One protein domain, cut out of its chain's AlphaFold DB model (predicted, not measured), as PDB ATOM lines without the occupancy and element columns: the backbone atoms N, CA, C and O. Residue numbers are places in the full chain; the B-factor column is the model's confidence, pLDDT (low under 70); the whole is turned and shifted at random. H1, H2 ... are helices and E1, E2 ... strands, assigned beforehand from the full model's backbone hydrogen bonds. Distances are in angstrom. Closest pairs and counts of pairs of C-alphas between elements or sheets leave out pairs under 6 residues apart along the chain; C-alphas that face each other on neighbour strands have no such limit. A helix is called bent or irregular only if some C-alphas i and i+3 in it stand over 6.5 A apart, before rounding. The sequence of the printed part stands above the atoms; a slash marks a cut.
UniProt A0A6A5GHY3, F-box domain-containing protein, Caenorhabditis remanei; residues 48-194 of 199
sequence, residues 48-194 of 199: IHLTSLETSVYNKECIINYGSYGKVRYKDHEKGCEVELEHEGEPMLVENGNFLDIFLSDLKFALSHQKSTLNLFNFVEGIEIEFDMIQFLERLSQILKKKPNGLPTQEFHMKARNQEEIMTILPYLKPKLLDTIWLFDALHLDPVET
ATOM      1  N   ILE A  48     172.158 273.915 166.035       95.88
ATOM      2  CA  ILE A  48     170.859 273.280 166.294       95.88
ATOM      3  C   ILE A  48     170.974 271.972 167.075       95.88
ATOM      4  O   ILE A  48     169.945 271.474 167.536       95.88
ATOM      5  N   HIS A  49     172.187 271.452 167.282       95.44
ATOM      6  CA  HIS A  49     172.443 270.338 168.197       95.44
ATOM      7  C   HIS A  49     171.576 269.089 167.910       95.44
ATOM      8  O   HIS A  49     171.032 268.481 168.836       95.44
ATOM      9  N   LEU A  50     171.414 268.717 166.632       97.06
ATOM     10  CA  LEU A  50     170.784 267.448 166.250       97.06
ATOM     11  C   LEU A  50     171.720 266.277 166.572       97.06
ATOM     12  O   LEU A  50     172.926 266.363 166.344       97.06
ATOM     13  N   THR A  51     171.156 265.161 167.037       97.19
ATOM     14  CA  THR A  51     171.878 263.884 167.191       97.19
ATOM     15  C   THR A  51     171.902 263.090 165.884       97.19
ATOM     16  O   THR A  51     172.902 262.449 165.570       97.19
ATOM     17  N   SER A  52     170.826 263.152 165.100       97.44
ATOM     18  CA  SER A  52     170.752 262.574 163.761       97.44
ATOM     19  C   SER A  52     170.020 263.504 162.799       97.44
ATOM     20  O   SER A  52     169.203 264.335 163.203       97.44
ATOM     21  N   LEU A  53     170.344 263.365 161.516       97.94
ATOM     22  CA  LEU A  53     169.639 263.998 160.412       97.94
ATOM     23  C   LEU A  53     169.514 262.961 159.299       97.94
ATOM     24  O   LEU A  53     170.522 262.472 158.788       97.94
ATOM     25  N   GLU A  54     168.288 262.616 158.933       96.38
ATOM     26  CA  GLU A  54     168.026 261.598 157.915       96.38
ATOM     27  C   GLU A  54     167.135 262.166 156.823       96.38
ATOM     28  O   GLU A  54     166.289 263.025 157.079       96.38
ATOM     29  N   THR A  55     167.329 261.690 155.600       95.25
ATOM     30  CA  THR A  55     166.631 262.194 154.420       95.25
ATOM     31  C   THR A  55     166.206 261.050 153.518       95.25
ATOM     32  O   THR A  55     167.033 260.211 153.170       95.25
ATOM     33  N   SER A  56     164.935 261.049 153.117       92.25
ATOM     34  CA  SER A  56     164.387 260.109 152.135       92.25
ATOM     35  C   SER A  56     163.783 260.870 150.960       92.25
ATOM     36  O   SER A  56     163.094 261.871 151.176       92.25
ATOM     37  N   VAL A  57     164.027 260.408 149.733       91.31
ATOM     38  CA  VAL A  57     163.606 261.099 148.501       91.31
ATOM     39  C   VAL A  57     162.916 260.128 147.542       91.31
ATOM     40  O   VAL A  57     163.439 259.047 147.272       91.31
ATOM     41  N   TYR A  58     161.746 260.525 147.042       89.38
ATOM     42  CA  TYR A  58     160.848 259.749 146.181       89.38
ATOM     43  C   TYR A  58     160.291 260.659 145.070       89.38
ATOM     44  O   TYR A  58     160.374 261.884 145.167       89.38
ATOM     45  N   ASN A  59     159.665 260.085 144.038       88.62
ATOM     46  CA  ASN A  59     159.143 260.798 142.861       88.62
ATOM     47  C   ASN A  59     158.209 261.965 143.226       88.62
ATOM     48  O   ASN A  59     158.263 263.033 142.617       88.62
ATOM     49  N   LYS A  60     157.366 261.765 144.247       91.56
ATOM     50  CA  LYS A  60     156.331 262.724 144.668       91.56
ATOM     51  C   LYS A  60     156.373 263.109 146.140       91.56
ATOM     52  O   LYS A  60     155.465 263.792 146.610       91.56
ATOM     53  N   GLU A  61     157.396 262.694 146.878       93.38
ATOM     54  CA  GLU A  61     157.578 263.158 148.249       93.38
ATOM     55  C   GLU A  61     159.035 263.144 148.708       93.38
ATOM     56  O   GLU A  61     159.882 262.407 148.207       93.38
ATOM     57  N   CYS A  62     159.329 263.974 149.702       95.62
ATOM     58  CA  CYS A  62     160.598 263.981 150.415       95.62
ATOM     59  C   CYS A  62     160.335 263.987 151.924       95.62
ATOM     60  O   CYS A  62     159.330 264.530 152.386       95.62
ATOM     61  N   ILE A  63     161.238 263.408 152.712       96.69
ATOM     62  CA  ILE A  63     161.119 263.316 154.172       96.69
ATOM     63  C   ILE A  63     162.434 263.762 154.802       96.69
ATOM     64  O   ILE A  63     163.488 263.266 154.410       96.69
ATOM     65  N   ILE A  64     162.380 264.654 155.794       97.56
ATOM     66  CA  ILE A  64     163.503 264.919 156.706       97.56
ATOM     67  C   ILE A  64     163.134 264.355 158.076       97.56
ATOM     68  O   ILE A  64     162.119 264.761 158.640       97.56
ATOM     69  N   ASN A  65     163.947 263.455 158.629       96.94
ATOM     70  CA  ASN A  65     163.878 263.085 160.041       96.94
ATOM     71  C   ASN A  65     164.883 263.921 160.840       96.94
ATOM     72  O   ASN A  65     166.082 263.889 160.557       96.94
ATOM     73  N   TYR A  66     164.407 264.620 161.870       96.38
ATOM     74  CA  TYR A  66     165.236 265.376 162.812       96.38
ATOM     75  C   TYR A  66     165.521 264.576 164.098       96.38
ATOM     76  O   TYR A  66     165.712 265.144 165.176       96.38
ATOM     77  N   GLY A  67     165.498 263.243 164.004       93.75
ATOM     78  CA  GLY A  67     165.717 262.329 165.121       93.75
ATOM     79  C   GLY A  67     164.650 262.495 166.203       93.75
ATOM     80  O   GLY A  67     163.455 262.372 165.949       93.75
ATOM     81  N   SER A  68     165.072 262.824 167.424       92.25
ATOM     82  CA  SER A  68     164.175 263.034 168.572       92.25
ATOM     83  C   SER A  68     163.240 264.248 168.451       92.25
ATOM     84  O   SER A  68     162.365 264.421 169.300       92.25
ATOM     85  N   TYR A  69     163.388 265.079 167.412       92.69
ATOM     86  CA  TYR A  69     162.469 266.184 167.113       92.69
ATOM     87  C   TYR A  69     161.350 265.817 166.119       92.69
ATOM     88  O   TYR A  69     160.495 266.667 165.866       92.69
ATOM     89  N   GLY A  70     161.329 264.575 165.617       93.75
ATOM     90  CA  GLY A  70     160.329 264.048 164.683       93.75
ATOM     91  C   GLY A  70     160.645 264.321 163.208       93.75
ATOM     92  O   GLY A  70     161.595 265.040 162.875       93.75
ATOM     93  N   LYS A  71     159.839 263.742 162.310       95.44
ATOM     94  CA  LYS A  71     159.953 263.948 160.855       95.44
ATOM     95  C   LYS A  71     159.024 265.027 160.290       95.44
ATOM     96  O   LYS A  71     157.940 265.287 160.811       95.44
ATOM     97  N   VAL A  72     159.434 265.601 159.159       97.25
ATOM     98  CA  VAL A  72     158.604 266.437 158.280       97.25
ATOM     99  C   VAL A  72     158.592 265.815 156.887       97.25
ATOM    100  O   VAL A  72     159.647 265.457 156.357       97.25
ATOM    101  N   ARG A  73     157.401 265.671 156.305       97.62
ATOM    102  CA  ARG A  73     157.155 265.097 154.978       97.62
ATOM    103  C   ARG A  73     156.603 266.182 154.053       97.62
ATOM    104  O   ARG A  73     155.689 266.908 154.430       97.62
ATOM    105  N   TYR A  74     157.153 266.267 152.848       97.81
ATOM    106  CA  TYR A  74     156.853 267.267 151.826       97.81
ATOM    107  C   TYR A  74     156.355 266.524 150.580       97.81
ATOM    108  O   TYR A  74     157.149 265.825 149.953       97.81
ATOM    109  N   LYS A  75     155.064 266.620 150.241       96.81
ATOM    110  CA  LYS A  75     154.441 265.899 149.115       96.81
ATOM    111  C   LYS A  75     154.108 266.844 147.962       96.81
ATOM    112  O   LYS A  75     153.633 267.959 148.193       96.81
ATOM    113  N   ASP A  76     154.289 266.364 146.738       96.06
ATOM    114  CA  ASP A  76     153.770 266.977 145.514       96.06
ATOM    115  C   ASP A  76     152.234 267.042 145.552       96.06
ATOM    116  O   ASP A  76     151.567 266.052 145.863       96.06
ATOM    117  N   HIS A  77     151.661 268.204 145.244       96.94
ATOM    118  CA  HIS A  77     150.218 268.429 145.272       96.94
ATOM    119  C   HIS A  77     149.790 269.362 144.130       96.94
ATOM    120  O   HIS A  77     150.492 270.304 143.776       96.94
ATOM    121  N   GLU A  78     148.585 269.170 143.581       96.44
ATOM    122  CA  GLU A  78     148.068 269.929 142.420       96.44
ATOM    123  C   GLU A  78     148.056 271.464 142.588       96.44
ATOM    124  O   GLU A  78     147.970 272.196 141.603       96.44
ATOM    125  N   LYS A  79     148.145 271.956 143.830       97.00
ATOM    126  CA  LYS A  79     148.184 273.384 144.184       97.00
ATOM    127  C   LYS A  79     149.517 273.847 144.797       97.00
ATOM    128  O   LYS A  79     149.588 274.989 145.244       97.00
ATOM    129  N   GLY A  80     150.550 273.003 144.871       97.50
ATOM    130  CA  GLY A  80     151.830 273.319 145.519       97.50
ATOM    131  C   GLY A  80     152.413 272.131 146.288       97.50
ATOM    132  O   GLY A  80     152.514 271.035 145.749       97.50
ATOM    133  N   CYS A  81     152.774 272.336 147.556       98.31
ATOM    134  CA  CYS A  81     153.322 271.288 148.418       98.31
ATOM    135  C   CYS A  81     152.424 271.059 149.631       98.31
ATOM    136  O   CYS A  81     152.115 272.007 150.352       98.31
ATOM    137  N   GLU A  82     152.070 269.809 149.914       98.00
ATOM    138  CA  GLU A  82     151.525 269.431 151.219       98.00
ATOM    139  C   GLU A  82     152.686 269.169 152.191       98.00
ATOM    140  O   GLU A  82     153.623 268.445 151.855       98.00
ATOM    141  N   VAL A  83     152.653 269.777 153.378       97.81
ATOM    142  CA  VAL A  83     153.683 269.642 154.416       97.81
ATOM    143  C   VAL A  83     153.059 269.046 155.676       97.81
ATOM    144  O   VAL A  83     152.264 269.686 156.364       97.81
ATOM    145  N   GLU A  84     153.430 267.806 155.975       96.94
ATOM    146  CA  GLU A  84     152.955 267.008 157.107       96.94
ATOM    147  C   GLU A  84     154.056 266.955 158.180       96.94
ATOM    148  O   GLU A  84     155.182 266.534 157.904       96.94
ATOM    149  N   LEU A  85     153.744 267.396 159.404       93.56
ATOM    150  CA  LEU A  85     154.654 267.340 160.552       93.56
ATOM    151  C   LEU A  85     154.236 266.199 161.481       93.56
ATOM    152  O   LEU A  85     153.073 266.088 161.868       93.56
ATOM    153  N   GLU A  86     155.189 265.352 161.860       89.31
ATOM    154  CA  GLU A  86     154.910 264.186 162.691       89.31
ATOM    155  C   GLU A  86     154.363 264.566 164.076       89.31
ATOM    156  O   GLU A  86     154.935 265.387 164.792       89.31
ATOM    157  N   HIS A  87     153.253 263.924 164.452       82.94
ATOM    158  CA  HIS A  87     152.507 264.160 165.694       82.94
ATOM    159  C   HIS A  87     151.927 265.582 165.859       82.94
ATOM    160  O   HIS A  87     151.451 265.912 166.947       82.94
ATOM    161  N   GLU A  88     151.914 266.405 164.806       81.31
ATOM    162  CA  GLU A  88     151.114 267.635 164.763       81.31
ATOM    163  C   GLU A  88     149.777 267.380 164.025       81.31
ATOM    164  O   GLU A  88     149.348 266.231 163.901       81.31
ATOM    165  N   GLY A  89     149.040 268.438 163.668       83.38
ATOM    166  CA  GLY A  89     147.664 268.338 163.154       83.38
ATOM    167  C   GLY A  89     147.549 268.044 161.652       83.38
ATOM    168  O   GLY A  89     148.436 267.451 161.044       83.38
ATOM    169  N   GLU A  90     146.439 268.491 161.055       90.50
ATOM    170  CA  GLU A  90     146.198 268.404 159.607       90.50
ATOM    171  C   GLU A  90     147.372 268.991 158.789       90.50
ATOM    172  O   GLU A  90     147.911 270.037 159.177       90.50
ATOM    173  N   PRO A  91     147.756 268.377 157.651       93.56
ATOM    174  CA  PRO A  91     148.849 268.871 156.817       93.56
ATOM    175  C   PRO A  91     148.641 270.305 156.306       93.56
ATOM    176  O   PRO A  91     147.535 270.726 155.965       93.56
ATOM    177  N   MET A  92     149.736 271.060 156.198       95.38
ATOM    178  CA  MET A  92     149.728 272.427 155.681       95.38
ATOM    179  C   MET A  92     149.956 272.442 154.166       95.38
ATOM    180  O   MET A  92     151.006 272.014 153.696       95.38
ATOM    181  N   LEU A  93     149.035 273.031 153.400       97.50
ATOM    182  CA  LEU A  93     149.282 273.354 151.992       97.50
ATOM    183  C   LEU A  93     150.118 274.640 151.870       97.50
ATOM    184  O   LEU A  93     149.698 275.715 152.300       97.50
ATOM    185  N   VAL A  94     151.282 274.538 151.230       97.31
ATOM    186  CA  VAL A  94     152.084 275.673 150.761       97.31
ATOM    187  C   VAL A  94     151.742 275.919 149.290       97.31
ATOM    188  O   VAL A  94     152.264 275.255 148.392       97.31
ATOM    189  N   GLU A  95     150.824 276.857 149.048       96.94
ATOM    190  CA  GLU A  95     150.321 277.169 147.706       96.94
ATOM    191  C   GLU A  95     151.431 277.635 146.752       96.94
ATOM    192  O   GLU A  95     152.268 278.467 147.103       96.94
ATOM    193  N   ASN A  96     151.405 277.131 145.516       96.31
ATOM    194  CA  ASN A  96     152.360 277.407 144.432       96.31
ATOM    195  C   ASN A  96     153.833 277.056 144.742       96.31
ATOM    196  O   ASN A  96     154.717 277.372 143.947       96.31
ATOM    197  N   GLY A  97     154.120 276.403 145.874       95.31
ATOM    198  CA  GLY A  97     155.465 275.967 146.240       95.31
ATOM    199  C   GLY A  97     155.791 274.575 145.701       95.31
ATOM    200  O   GLY A  97     155.021 273.642 145.899       95.31
ATOM    201  N   ASN A  98     156.947 274.411 145.056       96.19
ATOM    202  CA  ASN A  98     157.454 273.092 144.678       96.19
ATOM    203  C   ASN A  98     157.958 272.329 145.922       96.19
ATOM    204  O   ASN A  98     158.710 272.883 146.729       96.19
ATOM    205  N   PHE A  99     157.567 271.058 146.070       96.00
ATOM    206  CA  PHE A  99     157.893 270.255 147.257       96.00
ATOM    207  C   PHE A  99     159.404 270.075 147.469       96.00
ATOM    208  O   PHE A  99     159.890 270.208 148.594       96.00
ATOM    209  N   LEU A 100     160.161 269.855 146.389       95.62
ATOM    210  CA  LEU A 100     161.605 269.644 146.434       95.62
ATOM    211  C   LEU A 100     162.369 270.931 146.785       95.62
ATOM    212  O   LEU A 100     163.362 270.882 147.510       95.62
ATOM    213  N   ASP A 101     161.890 272.088 146.324       97.00
ATOM    214  CA  ASP A 101     162.444 273.401 146.679       97.00
ATOM    215  C   ASP A 101     162.259 273.722 148.170       97.00
ATOM    216  O   ASP A 101     163.187 274.228 148.811       97.00
ATOM    217  N   ILE A 102     161.092 273.397 148.735       97.75
ATOM    218  CA  ILE A 102     160.791 273.594 150.161       97.75
ATOM    219  C   ILE A 102     161.618 272.621 151.013       97.75
ATOM    220  O   ILE A 102     162.318 273.057 151.930       97.75
ATOM    221  N   PHE A 103     161.634 271.332 150.659       97.75
ATOM    222  CA  PHE A 103     162.479 270.317 151.293       97.75
ATOM    223  C   PHE A 103     163.961 270.727 151.298       97.75
ATOM    224  O   PHE A 103     164.606 270.725 152.345       97.75
ATOM    225  N   LEU A 104     164.508 271.153 150.152       97.25
ATOM    226  CA  LEU A 104     165.903 271.595 150.058       97.25
ATOM    227  C   LEU A 104     166.170 272.912 150.799       97.25
ATOM    228  O   LEU A 104     167.304 273.135 151.219       97.25
ATOM    229  N   SER A 105     165.169 273.775 150.995       96.81
ATOM    230  CA  SER A 105     165.289 274.967 151.845       96.81
ATOM    231  C   SER A 105     165.461 274.594 153.322       96.81
ATOM    232  O   SER A 105     166.383 275.091 153.976       96.81
ATOM    233  N   ASP A 106     164.628 273.690 153.837       96.88
ATOM    234  CA  ASP A 106     164.676 273.262 155.240       96.88
ATOM    235  C   ASP A 106     165.882 272.347 155.521       96.88
ATOM    236  O   ASP A 106     166.594 272.540 156.511       96.88
ATOM    237  N   LEU A 107     166.220 271.445 154.592       97.06
ATOM    238  CA  LEU A 107     167.446 270.647 154.658       97.06
ATOM    239  C   LEU A 107     168.697 271.538 154.617       97.06
ATOM    240  O   LEU A 107     169.634 271.335 155.391       97.06
ATOM    241  N   LYS A 108     168.710 272.581 153.773       96.81
ATOM    242  CA  LYS A 108     169.772 273.598 153.771       96.81
ATOM    243  C   LYS A 108     169.848 274.336 155.101       96.81
ATOM    244  O   LYS A 108     170.962 274.580 155.566       96.81
ATOM    245  N   PHE A 109     168.719 274.707 155.713       95.94
ATOM    246  CA  PHE A 109     168.715 275.321 157.044       95.94
ATOM    247  C   PHE A 109     169.409 274.400 158.056       95.94
ATOM    248  O   PHE A 109     170.377 274.831 158.690       95.94
ATOM    249  N   ALA A 110     168.999 273.132 158.134       96.56
ATOM    250  CA  ALA A 110     169.562 272.149 159.055       96.56
ATOM    251  C   ALA A 110     171.067 271.914 158.828       96.56
ATOM    252  O   ALA A 110     171.874 272.102 159.740       96.56
ATOM    253  N   LEU A 111     171.467 271.607 157.589       96.06
ATOM    254  CA  LEU A 111     172.868 271.381 157.215       96.06
ATOM    255  C   LEU A 111     173.753 272.615 157.422       96.06
ATOM    256  O   LEU A 111     174.948 272.468 157.681       96.06
ATOM    257  N   SER A 112     173.203 273.830 157.333       94.56
ATOM    258  CA  SER A 112     173.956 275.060 157.619       94.56
ATOM    259  C   SER A 112     174.207 275.211 159.121       94.56
ATOM    260  O   SER A 112     175.353 275.423 159.522       94.56
ATOM    261  N   HIS A 113     173.158 275.044 159.932       95.19
ATOM    262  CA  HIS A 113     173.179 275.299 161.373       95.19
ATOM    263  C   HIS A 113     173.880 274.208 162.189       95.19
ATOM    264  O   HIS A 113     174.545 274.540 163.160       95.19
ATOM    265  N   GLN A 114     173.815 272.935 161.789       95.75
ATOM    266  CA  GLN A 114     174.460 271.837 162.521       95.75
ATOM    267  C   GLN A 114     175.989 272.034 162.605       95.75
ATOM    268  O   GLN A 114     176.696 271.875 161.604       95.75
ATOM    269  N   LYS A 115     176.516 272.400 163.778       94.88
ATOM    270  CA  LYS A 115     177.958 272.627 164.031       94.88
ATOM    271  C   LYS A 115     178.580 271.514 164.881       94.88
ATOM    272  O   LYS A 115     179.765 271.222 164.711       94.88
ATOM    273  N   SER A 116     177.795 270.897 165.755       95.38
ATOM    274  CA  SER A 116     178.127 269.695 166.519       95.38
ATOM    275  C   SER A 116     178.051 268.438 165.651       95.38
ATOM    276  O   SER A 116     177.475 268.428 164.561       95.38
ATOM    277  N   THR A 117     178.692 267.369 166.122       97.50
ATOM    278  CA  THR A 117     178.745 266.087 165.419       97.50
ATOM    279  C   THR A 117     177.377 265.415 165.413       97.50
ATOM    280  O   THR A 117     176.827 265.138 166.473       97.50
ATOM    281  N   LEU A 118     176.849 265.132 164.221       98.06
ATOM    282  CA  LEU A 118     175.775 264.160 164.046       98.06
ATOM    283  C   LEU A 118     176.330 262.771 164.366       98.06
ATOM    284  O   LEU A 118     177.333 262.367 163.773       98.06
ATOM    285  N   ASN A 119     175.655 262.019 165.229       98.19
ATOM    286  CA  ASN A 119     175.933 260.596 165.392       98.19
ATOM    287  C   ASN A 119     175.649 259.883 164.061       98.19
ATOM    288  O   ASN A 119     176.504 259.154 163.576       98.19
ATOM    289  N   LEU A 120     174.500 260.180 163.436       97.62
ATOM    290  CA  LEU A 120     174.078 259.629 162.145       97.62
ATOM    291  C   LEU A 120     173.691 260.736 161.152       97.62
ATOM    292  O   LEU A 120     172.847 261.585 161.453       97.62
ATOM    293  N   PHE A 121     174.252 260.682 159.945       97.50
ATOM    294  CA  PHE A 121     173.715 261.348 158.757       97.50
ATOM    295  C   PHE A 121     173.307 260.281 157.736       97.50
ATOM    296  O   PHE A 121     174.139 259.466 157.340       97.50
ATOM    297  N   ASN A 122     172.037 260.263 157.330       93.94
ATOM    298  CA  ASN A 122     171.472 259.195 156.499       93.94
ATOM    299  C   ASN A 122     170.811 259.749 155.226       93.94
ATOM    300  O   ASN A 122     169.993 260.673 155.289       93.94
ATOM    301  N   PHE A 123     171.156 259.161 154.080       89.38
ATOM    302  CA  PHE A 123     170.586 259.468 152.774       89.38
ATOM    303  C   PHE A 123     169.959 258.226 152.117       89.38
ATOM    304  O   PHE A 123     170.652 257.267 151.766       89.38
ATOM    305  N   VAL A 124     168.642 258.271 151.906       82.56
ATOM    306  CA  VAL A 124     167.825 257.168 151.389       82.56
ATOM    307  C   VAL A 124     167.164 257.560 150.063       82.56
ATOM    308  O   VAL A 124     166.170 258.282 150.022       82.56
ATOM    309  N   GLU A 125     167.681 257.013 148.967       77.25
ATOM    310  CA  GLU A 125     166.992 256.985 147.674       77.25
ATOM    311  C   GLU A 125     165.816 255.985 147.705       77.25
ATOM    312  O   GLU A 125     165.960 254.830 148.137       77.25
ATOM    313  N   GLY A 126     164.639 256.430 147.256       70.38
ATOM    314  CA  GLY A 126     163.515 255.572 146.889       70.38
ATOM    315  C   GLY A 126     163.727 254.946 145.508       70.38
ATOM    316  O   GLY A 126     164.286 255.575 144.617       70.38
ATOM    317  N   ILE A 127     163.264 253.708 145.307       64.69
ATOM    318  CA  ILE A 127     163.547 252.889 144.106       64.69
ATOM    319  C   ILE A 127     162.657 253.301 142.904       64.69
ATOM    320  O   ILE A 127     162.118 252.467 142.178       64.69
ATOM    321  N   GLU A 128     162.430 254.603 142.726       66.06
ATOM    322  CA  GLU A 128     161.440 255.171 141.807       66.06
ATOM    323  C   GLU A 128     162.122 255.835 140.606       66.06
ATOM    324  O   GLU A 128     162.691 256.920 140.701       66.06
ATOM    325  N   ILE A 129     162.031 255.166 139.452       62.91
ATOM    326  CA  ILE A 129     162.775 255.464 138.212       62.91
ATOM    327  C   ILE A 129     162.544 256.895 137.679       62.91
ATOM    328  O   ILE A 129     163.379 257.422 136.949       62.91
ATOM    329  N   GLU A 130     161.419 257.525 138.024       72.62
ATOM    330  CA  GLU A 130     161.020 258.844 137.512       72.62
ATOM    331  C   GLU A 130     161.664 260.037 138.246       72.62
ATOM    332  O   GLU A 130     161.632 261.149 137.719       72.62
ATOM    333  N   PHE A 131     162.258 259.847 139.432       82.25
ATOM    334  CA  PHE A 131     162.825 260.963 140.197       82.25
ATOM    335  C   PHE A 131     164.209 261.391 139.674       82.25
ATOM    336  O   PHE A 131     165.125 260.574 139.549       82.25
ATOM    337  N   ASP A 132     164.397 262.695 139.432       87.06
ATOM    338  CA  ASP A 132     165.668 263.276 138.967       87.06
ATOM    339  C   ASP A 132     166.709 263.364 140.101       87.06
ATOM    340  O   ASP A 132     167.048 264.424 140.638       87.06
ATOM    341  N   MET A 133     167.234 262.193 140.458       86.38
ATOM    342  CA  MET A 133     168.307 262.011 141.432       86.38
ATOM    343  C   MET A 133     169.591 262.768 141.074       86.38
ATOM    344  O   MET A 133     170.337 263.141 141.976       86.38
ATOM    345  N   ILE A 134     169.859 263.017 139.786       88.00
ATOM    346  CA  ILE A 134     171.069 263.727 139.350       88.00
ATOM    347  C   ILE A 134     170.945 265.200 139.740       88.00
ATOM    348  O   ILE A 134     171.769 265.706 140.503       88.00
ATOM    349  N   GLN A 135     169.865 265.861 139.318       89.69
ATOM    350  CA  GLN A 135     169.567 267.239 139.711       89.69
ATOM    351  C   GLN A 135     169.442 267.381 141.233       89.69
ATOM    352  O   GLN A 135     169.901 268.371 141.808       89.69
ATOM    353  N   PHE A 136     168.854 266.391 141.913       91.38
ATOM    354  CA  PHE A 136     168.783 266.389 143.367       91.38
ATOM    355  C   PHE A 136     170.174 266.387 144.025       91.38
ATOM    356  O   PHE A 136     170.472 267.268 144.840       91.38
ATOM    357  N   LEU A 137     171.036 265.427 143.672       92.25
ATOM    358  CA  LEU A 137     172.367 265.288 144.267       92.25
ATOM    359  C   LEU A 137     173.281 266.465 143.899       92.25
ATOM    360  O   LEU A 137     174.030 266.944 144.752       92.25
ATOM    361  N   GLU A 138     173.157 267.024 142.689       93.44
ATOM    362  CA  GLU A 138     173.791 268.298 142.343       93.44
ATOM    363  C   GLU A 138     173.371 269.406 143.317       93.44
ATOM    364  O   GLU A 138     174.231 270.044 143.935       93.44
ATOM    365  N   ARG A 139     172.064 269.616 143.520       95.31
ATOM    366  CA  ARG A 139     171.537 270.659 144.416       95.31
ATOM    367  C   ARG A 139     171.967 270.449 145.874       95.31
ATOM    368  O   ARG A 139     172.349 271.424 146.529       95.31
ATOM    369  N   LEU A 140     171.981 269.207 146.363       94.31
ATOM    370  CA  LEU A 140     172.488 268.849 147.693       94.31
ATOM    371  C   LEU A 140     173.999 269.112 147.819       94.31
ATOM    372  O   LEU A 140     174.438 269.721 148.799       94.31
ATOM    373  N   SER A 141     174.795 268.767 146.805       94.19
ATOM    374  CA  SER A 141     176.236 269.054 146.793       94.19
ATOM    375  C   SER A 141     176.521 270.563 146.885       94.19
ATOM    376  O   SER A 141     177.415 270.974 147.622       94.19
ATOM    377  N   GLN A 142     175.714 271.424 146.243       95.38
ATOM    378  CA  GLN A 142     175.854 272.888 146.335       95.38
ATOM    379  C   GLN A 142     175.414 273.480 147.686       95.38
ATOM    380  O   GLN A 142     175.695 274.656 147.956       95.38
ATOM    381  N   ILE A 143     174.717 272.711 148.527       95.12
ATOM    382  CA  ILE A 143     174.459 273.042 149.935       95.12
ATOM    383  C   ILE A 143     175.680 272.640 150.768       95.12
ATOM    384  O   ILE A 143     176.280 273.492 151.425       95.12
ATOM    385  N   LEU A 144     176.096 271.373 150.682       94.62
ATOM    386  CA  LEU A 144     177.198 270.814 151.471       94.62
ATOM    387  C   LEU A 144     178.540 271.519 151.199       94.62
ATOM    388  O   LEU A 144     179.247 271.892 152.136       94.62
ATOM    389  N   LYS A 145     178.843 271.827 149.932       94.25
ATOM    390  CA  LYS A 145     180.045 272.561 149.488       94.25
ATOM    391  C   LYS A 145     180.199 273.956 150.106       94.25
ATOM    392  O   LYS A 145     181.302 274.497 150.120       94.25
ATOM    393  N   LYS A 146     179.121 274.553 150.628       91.94
ATOM    394  CA  LYS A 146     179.154 275.864 151.306       91.94
ATOM    395  C   LYS A 146     179.524 275.767 152.790       91.94
ATOM    396  O   LYS A 146     179.627 276.799 153.447       91.94
ATOM    397  N   LYS A 147     179.750 274.559 153.319       87.62
ATOM    398  CA  LYS A 147     180.152 274.312 154.708       87.62
ATOM    399  C   LYS A 147     181.684 274.144 154.785       87.62
ATOM    400  O   LYS A 147     182.188 273.052 154.533       87.62
ATOM    401  N   PRO A 148     182.460 275.190 155.137       77.69
ATOM    402  CA  PRO A 148     183.913 275.228 154.900       77.69
ATOM    403  C   PRO A 148     184.736 274.223 155.722       77.69
ATOM    404  O   PRO A 148     185.886 273.967 155.391       77.69
ATOM    405  N   ASN A 149     184.155 273.650 156.780       86.19
ATOM    406  CA  ASN A 149     184.790 272.648 157.646       86.19
ATOM    407  C   ASN A 149     184.219 271.227 157.443       86.19
ATOM    408  O   ASN A 149     184.479 270.343 158.263       86.19
ATOM    409  N   GLY A 150     183.411 271.027 156.394       93.75
ATOM    410  CA  GLY A 150     182.584 269.837 156.192       93.75
ATOM    411  C   GLY A 150     181.423 269.721 157.189       93.75
ATOM    412  O   GLY A 150     181.276 270.537 158.105       93.75
ATOM    413  N   LEU A 151     180.585 268.699 157.007       96.62
ATOM    414  CA  LEU A 151     179.561 268.281 157.966       96.62
ATOM    415  C   LEU A 151     180.191 267.368 159.037       96.62
ATOM    416  O   LEU A 151     180.788 266.347 158.687       96.62
ATOM    417  N   PRO A 152     180.110 267.720 160.331       96.94
ATOM    418  CA  PRO A 152     180.518 266.837 161.419       96.94
ATOM    419  C   PRO A 152     179.559 265.641 161.547       96.94
ATOM    420  O   PRO A 152     178.397 265.816 161.902       96.94
ATOM    421  N   THR A 153     180.056 264.436 161.268       97.94
ATOM    422  CA  THR A 153     179.277 263.188 161.183       97.94
ATOM    423  C   THR A 153     180.143 262.020 161.656       97.94
ATOM    424  O   THR A 153     181.280 261.937 161.191       97.94
ATOM    425  N   GLN A 154     179.620 261.141 162.519       98.19
ATOM    426  CA  GLN A 154     180.274 259.881 162.919       98.19
ATOM    427  C   GLN A 154     179.920 258.716 162.006       98.19
ATOM    428  O   GLN A 154     180.807 258.040 161.487       98.19
ATOM    429  N   GLU A 155     178.633 258.508 161.774       97.81
ATOM    430  CA  GLU A 155     178.119 257.446 160.928       97.81
ATOM    431  C   GLU A 155     177.417 258.052 159.712       97.81
ATOM    432  O   GLU A 155     176.519 258.888 159.844       97.81
ATOM    433  N   PHE A 156     177.849 257.657 158.514       97.19
ATOM    434  CA  PHE A 156     177.222 258.064 157.257       97.19
ATOM    435  C   PHE A 156     176.567 256.866 156.576       97.19
ATOM    436  O   PHE A 156     177.243 255.889 156.257       97.19
ATOM    437  N   HIS A 157     175.259 256.944 156.350       94.50
ATOM    438  CA  HIS A 157     174.488 255.958 155.590       94.50
ATOM    439  C   HIS A 157     174.117 256.558 154.239       94.50
ATOM    440  O   HIS A 157     173.612 257.682 154.183       94.50
ATOM    441  N   MET A 158     174.339 255.819 153.153       91.50
ATOM    442  CA  MET A 158     173.921 256.242 151.819       91.50
ATOM    443  C   MET A 158     173.437 255.067 150.975       91.50
ATOM    444  O   MET A 158     174.174 254.104 150.759       91.50
ATOM    445  N   LYS A 159     172.223 255.193 150.430       87.31
ATOM    446  CA  LYS A 159     171.844 254.483 149.205       87.31
ATOM    447  C   LYS A 159     172.447 255.179 147.992       87.31
ATOM    448  O   LYS A 159     172.348 256.400 147.880       87.31
ATOM    449  N   ALA A 160     173.065 254.400 147.113       84.75
ATOM    450  CA  ALA A 160     173.621 254.874 145.852       84.75
ATOM    451  C   ALA A 160     173.615 253.756 144.802       84.75
ATOM    452  O   ALA A 160     173.656 252.571 145.132       84.75
ATOM    453  N   ARG A 161     173.612 254.149 143.529       83.81
ATOM    454  CA  ARG A 161     173.656 253.265 142.354       83.81
ATOM    455  C   ARG A 161     175.066 253.153 141.770       83.81
ATOM    456  O   ARG A 161     175.340 252.247 140.990       83.81
ATOM    457  N   ASN A 162     175.957 254.094 142.094       85.44
ATOM    458  CA  ASN A 162     177.331 254.156 141.586       85.44
ATOM    459  C   ASN A 162     178.258 255.015 142.480       85.44
ATOM    460  O   ASN A 162     177.827 255.672 143.427       85.44
ATOM    461  N   GLN A 163     179.557 255.022 142.156       89.88
ATOM    462  CA  GLN A 163     180.573 255.797 142.877       89.88
ATOM    463  C   GLN A 163     180.420 257.320 142.713       89.88
ATOM    464  O   GLN A 163     180.769 258.062 143.631       89.88
ATOM    465  N   GLU A 164     179.930 257.805 141.570       90.50
ATOM    466  CA  GLU A 164     179.822 259.245 141.295       90.50
ATOM    467  C   GLU A 164     178.816 259.899 142.248       90.50
ATOM    468  O   GLU A 164     179.121 260.922 142.862       90.50
ATOM    469  N   GLU A 165     177.680 259.236 142.475       89.56
ATOM    470  CA  GLU A 165     176.651 259.630 143.441       89.56
ATOM    471  C   GLU A 165     177.202 259.713 144.870       89.56
ATOM    472  O   GLU A 165     177.039 260.742 145.527       89.56
ATOM    473  N   ILE A 166     177.946 258.697 145.330       90.75
ATOM    474  CA  ILE A 166     178.608 258.703 146.652       90.75
ATOM    475  C   ILE A 166     179.536 259.920 146.788       90.75
ATOM    476  O   ILE A 166     179.574 260.589 147.829       90.75
ATOM    477  N   MET A 167     180.253 260.256 145.714       92.94
ATOM    478  CA  MET A 167     181.175 261.390 145.668       92.94
ATOM    479  C   MET A 167     180.482 262.765 145.575       92.94
ATOM    480  O   MET A 167     181.160 263.782 145.725       92.94
ATOM    481  N   THR A 168     179.151 262.838 145.426       92.12
ATOM    482  CA  THR A 168     178.398 264.106 145.557       92.12
ATOM    483  C   THR A 168     178.204 264.552 147.013       92.12
ATOM    484  O   THR A 168     178.018 265.745 147.259       92.12
ATOM    485  N   ILE A 169     178.283 263.624 147.978       92.88
ATOM    486  CA  ILE A 169     178.070 263.890 149.413       92.88
ATOM    487  C   ILE A 169     179.352 263.657 150.222       92.88
ATOM    488  O   ILE A 169     179.779 264.542 150.967       92.88
ATOM    489  N   LEU A 170     179.987 262.488 150.070       93.69
ATOM    490  CA  LEU A 170     181.066 262.023 150.951       93.69
ATOM    491  C   LEU A 170     182.260 263.000 151.094       93.69
ATOM    492  O   LEU A 170     182.720 263.185 152.224       93.69
ATOM    493  N   PRO A 171     182.749 263.688 150.038       94.62
ATOM    494  CA  PRO A 171     183.858 264.647 150.155       94.62
ATOM    495  C   PRO A 171     183.560 265.876 151.024       94.62
ATOM    496  O   PRO A 171     184.484 266.607 151.377       94.62
ATOM    497  N   TYR A 172     182.289 266.120 151.357       95.94
ATOM    498  CA  TYR A 172     181.855 267.241 152.191       95.94
ATOM    499  C   TYR A 172     181.580 266.846 153.650       95.94
ATOM    500  O   TYR A 172     181.196 267.701 154.448       95.94
ATOM    501  N   LEU A 173     181.794 265.583 154.033       95.81
ATOM    502  CA  LEU A 173     181.785 265.145 155.432       95.81
ATOM    503  C   LEU A 173     183.163 265.377 156.069       95.81
ATOM    504  O   LEU A 173     184.185 265.358 155.387       95.81
ATOM    505  N   LYS A 174     183.216 265.611 157.383       95.56
ATOM    506  CA  LYS A 174     184.453 265.952 158.107       95.56
ATOM    507  C   LYS A 174     185.263 264.682 158.441       95.56
ATOM    508  O   LYS A 174     184.951 264.027 159.435       95.56
ATOM    509  N   PRO A 175     186.350 264.335 157.713       91.75
ATOM    510  CA  PRO A 175     186.859 262.955 157.708       91.75
ATOM    511  C   PRO A 175     187.464 262.481 159.034       91.75
ATOM    512  O   PRO A 175     187.493 261.288 159.297       91.75
ATOM    513  N   LYS A 176     187.928 263.409 159.883       94.25
ATOM    514  CA  LYS A 176     188.493 263.115 161.214       94.25
ATOM    515  C   LYS A 176     187.452 262.816 162.302       94.25
ATOM    516  O   LYS A 176     187.846 262.619 163.445       94.25
ATOM    517  N   LEU A 177     186.162 262.876 161.978       96.25
ATOM    518  CA  LEU A 177     185.072 262.501 162.884       96.25
ATOM    519  C   LEU A 177     184.265 261.309 162.363       96.25
ATOM    520  O   LEU A 177     183.399 260.846 163.086       96.25
ATOM    521  N   LEU A 178     184.521 260.857 161.129       96.44
ATOM    522  CA  LEU A 178     183.708 259.879 160.412       96.44
ATOM    523  C   LEU A 178     184.220 258.460 160.677       96.44
ATOM    524  O   LEU A 178     185.066 257.950 159.935       96.44
ATOM    525  N   ASP A 179     183.688 257.864 161.739       96.12
ATOM    526  CA  ASP A 179     184.008 256.524 162.229       96.12
ATOM    527  C   ASP A 179     183.556 255.431 161.236       96.12
ATOM    528  O   ASP A 179     184.349 254.557 160.877       96.12
ATOM    529  N   THR A 180     182.324 255.521 160.712       95.50
ATOM    530  CA  THR A 180     181.705 254.463 159.888       95.50
ATOM    531  C   THR A 180     181.028 255.014 158.629       95.50
ATOM    532  O   THR A 180     180.422 256.087 158.639       95.50
ATOM    533  N   ILE A 181     181.101 254.258 157.527       95.38
ATOM    534  CA  ILE A 181     180.304 254.481 156.312       95.38
ATOM    535  C   ILE A 181     179.570 253.186 155.972       95.38
ATOM    536  O   ILE A 181     180.213 252.147 155.827       95.38
ATOM    537  N   TRP A 182     178.260 253.275 155.766       92.38
ATOM    538  CA  TRP A 182     177.441 252.203 155.213       92.38
ATOM    539  C   TRP A 182     176.947 252.596 153.826       92.38
ATOM    540  O   TRP A 182     176.287 253.623 153.653       92.38
ATOM    541  N   LEU A 183     177.283 251.762 152.846       90.38
ATOM    542  CA  LEU A 183     176.818 251.884 151.473       90.38
ATOM    543  C   LEU A 183     175.796 250.782 151.215       90.38
ATOM    544  O   LEU A 183     176.080 249.594 151.375       90.38
ATOM    545  N   PHE A 184     174.599 251.200 150.832       83.06
ATOM    546  CA  PHE A 184     173.493 250.320 150.493       83.06
ATOM    547  C   PHE A 184     173.279 250.394 148.984       83.06
ATOM    548  O   PHE A 184     173.168 251.487 148.424       83.06
ATOM    549  N   ASP A 185     173.212 249.242 148.327       72.31
ATOM    550  CA  ASP A 185     172.841 249.186 146.917       72.31
ATOM    551  C   ASP A 185     171.384 249.662 146.778       72.31
ATOM    552  O   ASP A 185     170.483 249.168 147.459       72.31
ATOM    553  N   ALA A 186     171.128 250.655 145.926       64.06
ATOM    554  CA  ALA A 186     169.764 251.129 145.689       64.06
ATOM    555  C   ALA A 186     168.873 250.074 144.989       64.06
ATOM    556  O   ALA A 186     167.647 250.183 145.037       64.06
ATOM    557  N   LEU A 187     169.475 249.053 144.363       57.69
ATOM    558  CA  LEU A 187     168.815 247.994 143.595       57.69
ATOM    559  C   LEU A 187     168.671 246.667 144.363       57.69
ATOM    560  O   LEU A 187     167.937 245.783 143.908       57.69
ATOM    561  N   HIS A 188     169.348 246.495 145.504       52.75
ATOM    562  CA  HIS A 188     169.362 245.246 146.279       52.75
ATOM    563  C   HIS A 188     169.043 245.489 147.765       52.75
ATOM    564  O   HIS A 188     169.365 246.525 148.334       52.75
ATOM    565  N   LEU A 189     168.342 244.541 148.400       45.12
ATOM    566  CA  LEU A 189     167.769 244.728 149.744       45.12
ATOM    567  C   LEU A 189     168.757 244.501 150.903       45.12
ATOM    568  O   LEU A 189     168.425 244.840 152.038       45.12
ATOM    569  N   ASP A 190     169.947 243.967 150.624       38.09
ATOM    570  CA  ASP A 190     170.956 243.601 151.623       38.09
ATOM    571  C   ASP A 190     172.188 244.535 151.560       38.09
ATOM    572  O   ASP A 190     172.618 244.917 150.469       38.09
ATOM    573  N   PRO A 191     172.782 244.921 152.709       43.06
ATOM    574  CA  PRO A 191     173.920 245.842 152.761       43.06
ATOM    575  C   PRO A 191     175.248 245.202 152.330       43.06
ATOM    576  O   PRO A 191     175.528 244.045 152.644       43.06
ATOM    577  N   VAL A 192     176.131 246.004 151.723       49.88
ATOM    578  CA  VAL A 192     177.530 245.627 151.455       49.88
ATOM    579  C   VAL A 192     178.436 246.301 152.488       49.88
ATOM    580  O   VAL A 192     178.883 247.438 152.319       49.88
ATOM    581  N   GLU A 193     178.709 245.600 153.591       44.47
ATOM    582  CA  GLU A 193     179.605 246.098 154.642       44.47
ATOM    583  C   GLU A 193     181.022 246.323 154.086       44.47
ATOM    584  O   GLU A 193     181.724 245.381 153.718       44.47
ATOM    585  N   THR A 194     181.456 247.585 154.037       47.88
ATOM    586  CA  THR A 194     182.762 247.967 153.482       47.88
ATOM    587  C   THR A 194     183.644 248.568 154.580       47.88
ATOM    588  O   THR A 194     183.759 249.787 154.717       47.88
TER     589      THR A 194
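What this domain is: This is residues 48 to 194 of the 199 residues of the protein "F-box domain-containing protein" of Caenorhabditis remanei (UniProt A0A6A5GHY3). One twisted sheet of eight strands forms a wall, with the helices H1, H2 and H3 side by side over one face and no named helix over the other. H1 packs on the antiparallel half of the sheet and H3 on its parallel half, while H2 sits between these two helices, hardly reaching the sheet itself. The printed part has 147 residues, with three named helices and eight named strands in the order E1, E2, E3, E4, E5, H1, E6, H2, E7, H3, E8; the sheet is mixed, in the order E5, E4, E3, E2, E1, E6, E7, E8. The class is mixed, helices and strands. The whole is compact, with a radius of gyration of the C-alphas of 15.1 A, and rounded, with spans of 43 by 34 by 27 A.

Where its parts are: E1 runs from residue 52, C-alpha at (170.752, 262.574, 163.761), to residue 57, 16.9 A long. E2 holds residues 61 to 65, E3 residues 71 to 77 with 18.9 A, E4 residues 80 to 85 with 16.4 A, and E5 residues 92 to 95. H1, residues 99 to 113, is the longest helix by residues and measures 21.4 A from C-alpha 99 at (157.893, 270.255, 147.257). E6 holds residues 118 to 125 and measures 19.9 A. H2, residues 133 to 144, measures 16.0 A. E7, residues 153 to 160, measures 18.3 A. H3, residues 163 to 172, measures 14.8 A and is irregular: C-alphas 168 and 171 are 7.2 A apart. E8, residues 180 to 185, measures 16.6 A and ends at C-alpha 185, (172.841, 249.186, 146.917).

How they stand to each other: E1 to E5 form a meander, each strand the antiparallel neighbour of the one before, in four hairpins. N 56 and O 63 are 2.9 A apart between E1 and E2, N 74 and O 62 2.8 A between E3 and E2, N 75 and O 82 2.8 A between E3 and E4, and N 83 and O 92 2.8 A between E4 and E5, each within hydrogen-bond range. E1 is parallel to E6 at 6 degrees, with N 124 and O 55 at 2.8 A. E6, H2, E7 and E7, H3, E8 are strand-helix-strand units, two parallel neighbour strands with a helix between, each with a right-handed crossover; N 121 and O 155 are 2.9 A apart, and N 182 and O 156 2.8 A. The edge strands are E5 and E8. H1 and H3 are on the same face of the sheet, an arrangement of two layers, helices on one face of a sheet. H1 has a height over the sheet of 9.1 A, lies over E3 and E2, and runs along the strands, at 8 degrees to E2 on the local plane; the closest C-alphas of E2 and H1 are those of Cys 62 and Phe 103, 6.7 A apart. H3 has a height of 9.5 A, lies over E7, and runs along the strands, at 19 degrees to E7 on the local plane; its closest C-alpha to E7 is that of Ile 166, 6.3 A from Ala 160. H2 is only just not on the sheet, with 4 pairs of C-alphas within 10 A. H2 touches H1 with residues 140 to 144 alone, at a shallow tilt of 27 degrees, the same way, closest at the C-alphas of Lys 108 and Ile 143, 6.1 A. H2 touches H3 at a shallow tilt of 16 degrees, the same way, closest at the C-alphas of Ser 141 and Thr 168, 5.5 A. H1 and H3 are apart. Each O i to N i+4 pair is within hydrogen-bond range in H1 and H2; in H3 3 of 6 are.

The domain as a whole: The two C-alphas farthest apart, those of Glu 78 and Lys 176, are 45.1 A apart. The printed part has no cut, and no link is long. The mean pLDDT of the printed part is 89.9; residues 127 to 129 and 186 to 194 are under 70.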